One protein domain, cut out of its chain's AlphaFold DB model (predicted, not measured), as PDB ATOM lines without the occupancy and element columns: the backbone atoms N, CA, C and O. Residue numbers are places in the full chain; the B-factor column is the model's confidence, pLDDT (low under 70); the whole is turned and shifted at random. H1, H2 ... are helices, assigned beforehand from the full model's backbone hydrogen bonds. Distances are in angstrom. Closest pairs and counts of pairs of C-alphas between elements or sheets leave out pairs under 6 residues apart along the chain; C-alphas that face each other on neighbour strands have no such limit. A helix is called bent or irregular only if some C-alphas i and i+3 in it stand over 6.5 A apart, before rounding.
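What this domain is: This is residues 45 to 106 of the 106 residues of an uncharacterized protein of Vigna angularis var. angularis (UniProt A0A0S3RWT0). Three helices run back and forth in a zigzag: H1 and H2 lie side by side as a nearly antiparallel hairpin, and H3 folds back across the last part of H2, splaying away from it toward its own end. H2 and the links at its two ends make the long axis, while H1 and H3 come near each other at their first residues. The printed part has 62 residues with three named helices, H1, H2 and H3 in that order, and no named strand; the class is all helix. It is only just compact, close to loose, with a radius of gyration of the C-alphas of 12.5 A, and elongated, spanning 39 by 23 by 14 A.

How they stand to each other: H1, residues 45 to 60, touches H2, residues 66 to 85; their closest C-alphas, those of Ser 55 and Glu 73, are 5.9 A apart. This helical hairpin has a shallow tilt of 13 degrees, opposite ways. H2 forms a second helical hairpin with H3, residues 90 to 105, at a steep tilt of 40 degrees, opposite ways. H2 touches H3 with residues 78 to 85 alone, and the closest C-alphas, those of Ser 85 and Lys 93, are 4.6 A apart. H1 and H3 are close but not clearly touching, with the C-alphas of Ile 45 and Ile 92 closest at 6.5 A. Every O i to N i+4 pair is within hydrogen-bond range in H3, against 11 of 12 in H1 and 14 of 16 in H2.

Where its parts are: H1 begins at C-alpha 45 (179.658, 133.268, 150.679) and is 22.8 A long. H2, 28.1 A long, is irregular, but only just: C-alphas 68 and 71 are 6.9 A apart. H3, 22.8 A long, ends at C-alpha 105 (199.977, 141.029, 144.820).

The domain as a whole: The C-alphas of Ser 63 and Leu 90 are the two farthest apart, at 39.0 A. The printed part has no cut, and both links are tight. The mean pLDDT of the printed part is 87.8; residues 66 to 67 are under 70.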
ATOM      1  N   ILE A  45     178.302 133.395 151.240       89.00
ATOM      2  CA  ILE A  45     179.658 133.268 150.679       89.00
ATOM      3  C   ILE A  45     179.792 132.165 149.623       89.00
ATOM      4  O   ILE A  45     180.749 132.177 148.844       89.00
ATOM      5  N   LEU A  46     178.877 131.190 149.581       91.62
ATOM      6  CA  LEU A  46     179.003 130.030 148.696       91.62
ATOM      7  C   LEU A  46     179.161 130.411 147.208       91.62
ATOM      8  O   LEU A  46     180.067 129.863 146.572       91.62
ATOM      9  N   PRO A  47     178.376 131.347 146.630       89.00
ATOM     10  CA  PRO A  47     178.550 131.762 145.236       89.00
ATOM     11  C   PRO A  47     179.935 132.356 144.958       89.00
ATOM     12  O   PRO A  47     180.532 132.091 143.910       89.00
ATOM     13  N   PHE A  48     180.474 133.117 145.915       86.56
ATOM     14  CA  PHE A  48     181.813 133.684 145.819       86.56
ATOM     15  C   PHE A  48     182.877 132.581 145.785       86.56
ATOM     16  O   PHE A  48     183.735 132.583 144.907       86.56
ATOM     17  N   LEU A  49     182.796 131.594 146.681       89.75
ATOM     18  CA  LEU A  49     183.741 130.470 146.715       89.75
ATOM     19  C   LEU A  49     183.632 129.571 145.474       89.75
ATOM     20  O   LEU A  49     184.654 129.126 144.943       89.75
ATOM     21  N   LYS A  50     182.412 129.334 144.978       91.00
ATOM     22  CA  LYS A  50     182.154 128.502 143.792       91.00
ATOM     23  C   LYS A  50     182.854 129.042 142.548       91.00
ATOM     24  O   LYS A  50     183.461 128.279 141.808       91.00
ATOM     25  N   MET A  51     182.881 130.362 142.379       88.44
ATOM     26  CA  MET A  51     183.646 131.010 141.310       88.44
ATOM     27  C   MET A  51     185.124 130.584 141.295       88.44
ATOM     28  O   MET A  51     185.658 130.312 140.220       88.44
ATOM     29  N   PHE A  52     185.791 130.572 142.455       86.88
ATOM     30  CA  PHE A  52     187.215 130.234 142.528       86.88
ATOM     31  C   PHE A  52     187.427 128.757 142.263       86.88
ATOM     32  O   PHE A  52     188.374 128.395 141.568       86.88
ATOM     33  N   TYR A  53     186.535 127.916 142.785       91.12
ATOM     34  CA  TYR A  53     186.544 126.489 142.508       91.12
ATOM     35  C   TYR A  53     186.438 126.217 141.001       91.12
ATOM     36  O   TYR A  53     187.310 125.553 140.445       91.12
ATOM     37  N   ASP A  54     185.451 126.808 140.322       90.00
ATOM     38  CA  ASP A  54     185.221 126.605 138.886       90.00
ATOM     39  C   ASP A  54     186.396 127.100 138.030       90.00
ATOM     40  O   ASP A  54     186.769 126.465 137.041       90.00
ATOM     41  N   SER A  55     187.000 128.238 138.381       86.94
ATOM     42  CA  SER A  55     188.189 128.735 137.679       86.94
ATOM     43  C   SER A  55     189.432 127.897 137.974       86.94
ATOM     44  O   SER A  55     190.193 127.607 137.056       86.94
ATOM     45  N   THR A  56     189.618 127.425 139.208       86.94
ATOM     46  CA  THR A  56     190.735 126.533 139.561       86.94
ATOM     47  C   THR A  56     190.619 125.200 138.833       86.94
ATOM     48  O   THR A  56     191.608 124.718 138.285       86.94
ATOM     49  N   LEU A  57     189.414 124.630 138.762       88.81
ATOM     50  CA  LEU A  57     189.141 123.403 138.019       88.81
ATOM     51  C   LEU A  57     189.473 123.580 136.532       88.81
ATOM     52  O   LEU A  57     190.136 122.731 135.943       88.81
ATOM     53  N   ARG A  58     189.089 124.724 135.949       86.31
ATOM     54  CA  ARG A  58     189.426 125.075 134.562       86.31
ATOM     55  C   ARG A  58     190.917 125.341 134.344       86.31
ATOM     56  O   ARG A  58     191.431 125.041 133.276       86.31
ATOM     57  N   ILE A  59     191.652 125.868 135.313       84.19
ATOM     58  CA  ILE A  59     193.108 126.026 135.170       84.19
ATOM     59  C   ILE A  59     193.823 124.676 135.333       84.19
ATOM     60  O   ILE A  59     194.812 124.420 134.656       84.19
ATOM     61  N   SER A  60     193.305 123.797 136.192       84.31
ATOM     62  CA  SER A  60     193.930 122.510 136.535       84.31
ATOM     63  C   SER A  60     193.653 121.394 135.522       84.31
ATOM     64  O   SER A  60     194.203 120.302 135.649       84.31
ATOM     65  N   GLY A  61     192.788 121.632 134.533       82.81
ATOM     66  CA  GLY A  61     192.514 120.667 133.474       82.81
ATOM     67  C   GLY A  61     193.714 120.480 132.543       82.81
ATOM     68  O   GLY A  61     194.348 121.443 132.116       82.81
ATOM     69  N   SER A  62     193.999 119.223 132.204       76.69
ATOM     70  CA  SER A  62     195.086 118.824 131.300       76.69
ATOM     71  C   SER A  62     194.607 118.432 129.897       76.69
ATOM     72  O   SER A  62     195.420 118.174 129.015       76.69
ATOM     73  N   SER A  63     193.290 118.398 129.668       77.12
ATOM     74  CA  SER A  63     192.679 117.979 128.400       77.12
ATOM     75  C   SER A  63     192.628 119.080 127.332       77.12
ATOM     76  O   SER A  63     192.100 118.855 126.247       77.12
ATOM     77  N   TYR A  64     193.126 120.280 127.627       73.50
ATOM     78  CA  TYR A  64     193.183 121.412 126.700       73.50
ATOM     79  C   TYR A  64     194.445 122.235 126.946       73.50
ATOM     80  O   TYR A  64     195.038 122.189 128.021       73.50
ATOM     81  N   VAL A  65     194.845 123.017 125.941       70.38
ATOM     82  CA  VAL A  65     195.997 123.918 126.039       70.38
ATOM     83  C   VAL A  65     195.696 125.007 127.071       70.38
ATOM     84  O   VAL A  65     195.001 125.987 126.797       70.38
ATOM     85  N   THR A  66     196.230 124.828 128.278       62.78
ATOM     86  CA  THR A  66     195.977 125.679 129.446       62.78
ATOM     87  C   THR A  66     196.388 127.133 129.203       62.78
ATOM     88  O   THR A  66     195.718 128.048 129.681       62.78
ATOM     89  N   SER A  67     197.426 127.379 128.392       66.50
ATOM     90  CA  SER A  67     197.936 128.730 128.112       66.50
ATOM     91  C   SER A  67     196.914 129.643 127.422       66.50
ATOM     92  O   SER A  67     196.885 130.838 127.708       66.50
ATOM     93  N   HIS A  68     196.021 129.106 126.581       71.44
ATOM     94  CA  HIS A  68     194.997 129.913 125.904       71.44
ATOM     95  C   HIS A  68     193.863 130.359 126.848       71.44
ATOM     96  O   HIS A  68     193.228 131.393 126.625       71.44
ATOM     97  N   MET A  69     193.589 129.587 127.904       78.31
ATOM     98  CA  MET A  69     192.481 129.844 128.834       78.31
ATOM     99  C   MET A  69     192.927 130.505 130.135       78.31
ATOM    100  O   MET A  69     192.149 131.252 130.720       78.31
ATOM    101  N   TYR A  70     194.177 130.295 130.551       81.19
ATOM    102  CA  TYR A  70     194.718 130.804 131.809       81.19
ATOM    103  C   TYR A  70     194.468 132.304 131.991       81.19
ATOM    104  O   TYR A  70     193.878 132.723 132.982       81.19
ATOM    105  N   MET A  71     194.831 133.109 130.989       84.25
ATOM    106  CA  MET A  71     194.662 134.561 131.046       84.25
ATOM    107  C   MET A  71     193.183 134.950 131.211       84.25
ATOM    108  O   MET A  71     192.852 135.784 132.050       84.25
ATOM    109  N   LYS A  72     192.272 134.293 130.478       86.88
ATOM    110  CA  LYS A  72     190.820 134.530 130.581       86.88
ATOM    111  C   LYS A  72     190.286 134.195 131.976       86.88
ATOM    112  O   LYS A  72     189.465 134.946 132.499       86.88
ATOM    113  N   GLU A  73     190.756 133.106 132.582       89.12
ATOM    114  CA  GLU A  73     190.370 132.719 133.943       89.12
ATOM    115  C   GLU A  73     190.859 133.717 134.989       89.12
ATOM    116  O   GLU A  73     190.069 134.156 135.824       89.12
ATOM    117  N   VAL A  74     192.127 134.128 134.906       89.12
ATOM    118  CA  VAL A  74     192.722 135.098 135.836       89.12
ATOM    119  C   VAL A  74     191.981 136.436 135.770       89.12
ATOM    120  O   VAL A  74     191.493 136.911 136.795       89.12
ATOM    121  N   PHE A  75     191.772 137.001 134.574       90.19
ATOM    122  CA  PHE A  75     190.984 138.235 134.434       90.19
ATOM    123  C   PHE A  75     189.528 138.062 134.874       90.19
ATOM    124  O   PHE A  75     188.942 138.981 135.450       90.19
ATOM    125  N   GLY A  76     188.934 136.893 134.622       91.00
ATOM    126  CA  GLY A  76     187.585 136.562 135.077       91.00
ATOM    127  C   GLY A  76     187.460 136.594 136.601       91.00
ATOM    128  O   GLY A  76     186.508 137.178 137.122       91.00
ATOM    129  N   ILE A  77     188.442 136.028 137.310       91.88
ATOM    130  CA  ILE A  77     188.543 136.101 138.773       91.88
ATOM    131  C   ILE A  77     188.671 137.562 139.216       91.88
ATOM    132  O   ILE A  77     187.873 138.011 140.039       91.88
ATOM    133  N   GLY A  78     189.606 138.322 138.637       93.56
ATOM    134  CA  GLY A  78     189.822 139.730 138.989       93.56
ATOM    135  C   GLY A  78     188.564 140.587 138.825       93.56
ATOM    136  O   GLY A  78     188.178 141.318 139.738       93.56
ATOM    137  N   LYS A  79     187.851 140.433 137.701       93.19
ATOM    138  CA  LYS A  79     186.591 141.146 137.441       93.19
ATOM    139  C   LYS A  79     185.533 140.834 138.496       93.19
ATOM    140  O   LYS A  79     184.864 141.741 138.985       93.19
ATOM    141  N   ARG A  80     185.363 139.560 138.845       91.94
ATOM    142  CA  ARG A  80     184.367 139.162 139.843       91.94
ATOM    143  C   ARG A  80     184.755 139.647 141.242       91.94
ATOM    144  O   ARG A  80     183.892 140.160 141.942       91.94
ATOM    145  N   ILE A  81     186.030 139.569 141.637       94.62
ATOM    146  CA  ILE A  81     186.512 140.152 142.904       94.62
ATOM    147  C   ILE A  81     186.134 141.635 142.994       94.62
ATOM    148  O   ILE A  81     185.605 142.060 144.020       94.62
ATOM    149  N   GLN A  82     186.344 142.401 141.918       94.62
ATOM    150  CA  GLN A  82     185.962 143.813 141.876       94.62
ATOM    151  C   GLN A  82     184.452 143.998 142.091       94.62
ATOM    152  O   GLN A  82     184.059 144.779 142.953       94.62
ATOM    153  N   GLN A  83     183.609 143.226 141.398       93.06
ATOM    154  CA  GLN A  83     182.151 143.283 141.576       93.06
ATOM    155  C   GLN A  83     181.731 142.997 143.026       93.06
ATOM    156  O   GLN A  83     180.927 143.722 143.602       93.06
ATOM    157  N   TYR A  84     182.306 141.970 143.653       91.94
ATOM    158  CA  TYR A  84     181.986 141.635 145.041       91.94
ATOM    159  C   TYR A  84     182.547 142.646 146.052       91.94
ATOM    160  O   TYR A  84     181.981 142.795 147.134       91.94
ATOM    161  N   SER A  85     183.606 143.389 145.711       93.81
ATOM    162  CA  SER A  85     184.112 144.495 146.542       93.81
ATOM    163  C   SER A  85     183.155 145.695 146.598       93.81
ATOM    164  O   SER A  85     183.236 146.523 147.507       93.81
ATOM    165  N   GLU A  86     182.210 145.756 145.662       93.38
ATOM    166  CA  GLU A  86     181.145 146.758 145.582       93.38
ATOM    167  C   GLU A  86     179.808 146.232 146.140       93.38
ATOM    168  O   GLU A  86     178.809 146.945 146.113       93.38
ATOM    169  N   SER A  87     179.786 145.007 146.683       90.75
ATOM    170  CA  SER A  87     178.590 144.404 147.280       90.75
ATOM    171  C   SER A  87     178.021 145.253 148.423       90.75
ATOM    172  O   SER A  87     178.766 145.822 149.228       90.75
ATOM    173  N   SER A  88     176.689 145.288 148.531       91.38
ATOM    174  CA  SER A  88     175.973 145.867 149.676       91.38
ATOM    175  C   SER A  88     176.099 145.016 150.942       91.38
ATOM    176  O   SER A  88     175.980 145.534 152.048       91.38
ATOM    177  N   ASP A  89     176.351 143.714 150.788       89.19
ATOM    178  CA  ASP A  89     176.636 142.811 151.899       89.19
ATOM    179  C   ASP A  89     178.066 143.066 152.405       89.19
ATOM    180  O   ASP A  89     179.052 142.805 151.707       89.19
ATOM    181  N   LEU A  90     178.174 143.588 153.633       89.00
ATOM    182  CA  LEU A  90     179.445 143.954 154.257       89.00
ATOM    183  C   LEU A  90     180.378 142.747 154.433       89.00
ATOM    184  O   LEU A  90     181.589 142.869 154.248       89.00
ATOM    185  N   SER A  91     179.819 141.586 154.759       85.62
ATOM    186  CA  SER A  91     180.547 140.335 154.960       85.62
ATOM    187  C   SER A  91     181.208 139.870 153.662       85.62
ATOM    188  O   SER A  91     182.411 139.587 153.623       85.62
ATOM    189  N   ILE A  92     180.444 139.882 152.568       89.25
ATOM    190  CA  ILE A  92     180.936 139.578 151.223       89.25
ATOM    191  C   ILE A  92     181.961 140.623 150.772       89.25
ATOM    192  O   ILE A  92     183.030 140.265 150.271       89.25
ATOM    193  N   LYS A  93     181.682 141.911 150.995       92.44
ATOM    194  CA  LYS A  93     182.572 143.016 150.627       92.44
ATOM    195  C   LYS A  93     183.929 142.924 151.318       92.44
ATOM    196  O   LYS A  93     184.963 143.030 150.658       92.44
ATOM    197  N   LEU A  94     183.955 142.694 152.631       91.25
ATOM    198  CA  LEU A  94     185.199 142.552 153.394       91.25
ATOM    199  C   LEU A  94     186.019 141.349 152.914       91.25
ATOM    200  O   LEU A  94     187.240 141.451 152.774       91.25
ATOM    201  N   MET A  95     185.363 140.225 152.615       90.31
ATOM    202  CA  MET A  95     186.031 139.056 152.041       90.31
ATOM    203  C   MET A  95     186.609 139.362 150.652       90.31
ATOM    204  O   MET A  95     187.775 139.051 150.391       90.31
ATOM    205  N   ALA A  96     185.839 140.015 149.782       93.44
ATOM    206  CA  ALA A  96     186.281 140.398 148.447       93.44
ATOM    207  C   ALA A  96     187.469 141.367 148.488       93.44
ATOM    208  O   ALA A  96     188.432 141.167 147.754       93.44
ATOM    209  N   MET A  97     187.474 142.345 149.398       94.31
ATOM    210  CA  MET A  97     188.601 143.269 149.591       94.31
ATOM    211  C   MET A  97     189.880 142.541 150.026       94.31
ATOM    212  O   MET A  97     190.960 142.812 149.500       94.31
ATOM    213  N   ARG A  98     189.776 141.555 150.930       93.19
ATOM    214  CA  ARG A  98     190.925 140.707 151.309       93.19
ATOM    215  C   ARG A  98     191.443 139.889 150.124       93.19
ATOM    216  O   ARG A  98     192.654 139.741 149.966       93.19
ATOM    217  N   MET A  99     190.544 139.363 149.292       93.56
ATOM    218  CA  MET A  99     190.916 138.614 148.087       93.56
ATOM    219  C   MET A  99     191.498 139.512 146.995       93.56
ATOM    220  O   MET A  99     192.433 139.091 146.320       93.56
ATOM    221  N   LYS A 100     191.026 140.755 146.876       94.56
ATOM    222  CA  LYS A 100     191.588 141.773 145.986       94.56
ATOM    223  C   LYS A 100     193.048 142.051 146.313       94.56
ATOM    224  O   LYS A 100     193.884 141.942 145.428       94.56
ATOM    225  N   GLY A 101     193.372 142.258 147.590       94.75
ATOM    226  CA  GLY A 101     194.764 142.446 148.014       94.75
ATOM    227  C   GLY A 101     195.672 141.252 147.689       94.75
ATOM    228  O   GLY A 101     196.852 141.435 147.410       94.75
ATOM    229  N   LYS A 102     195.138 140.020 147.677       93.31
ATOM    230  CA  LYS A 102     195.891 138.847 147.203       93.31
ATOM    231  C   LYS A 102     196.039 138.843 145.683       93.31
ATOM    232  O   LYS A 102     197.129 138.583 145.204       93.31
ATOM    233  N   TYR A 103     194.969 139.129 144.949       92.19
ATOM    234  CA  TYR A 103     194.975 139.161 143.487       92.19
ATOM    235  C   TYR A 103     195.903 140.247 142.924       92.19
ATOM    236  O   TYR A 103     196.564 140.020 141.930       92.19
ATOM    237  N   GLU A 104     195.982 141.420 143.550       92.75
ATOM    238  CA  GLU A 104     196.869 142.504 143.096       92.75
ATOM    239  C   GLU A 104     198.346 142.244 143.419       92.75
ATOM    240  O   GLU A 104     199.233 142.826 142.800       92.75
ATOM    241  N   LYS A 105     198.618 141.381 144.405       95.38
ATOM    242  CA  LYS A 105     199.977 141.029 144.820       95.38
ATOM    243  C   LYS A 105     200.648 140.019 143.879       95.38
ATOM    244  O   LYS A 105     201.876 140.027 143.800       95.38
ATOM    245  N   TYR A 106     199.876 139.121 143.265       83.88
ATOM    246  CA  TYR A 106     200.362 137.966 142.498       83.88
ATOM    247  C   TYR A 106     199.931 138.053 141.039       83.88
ATOM    248  O   TYR A 106     200.786 137.766 140.172       83.88
TER     249      TYR A 106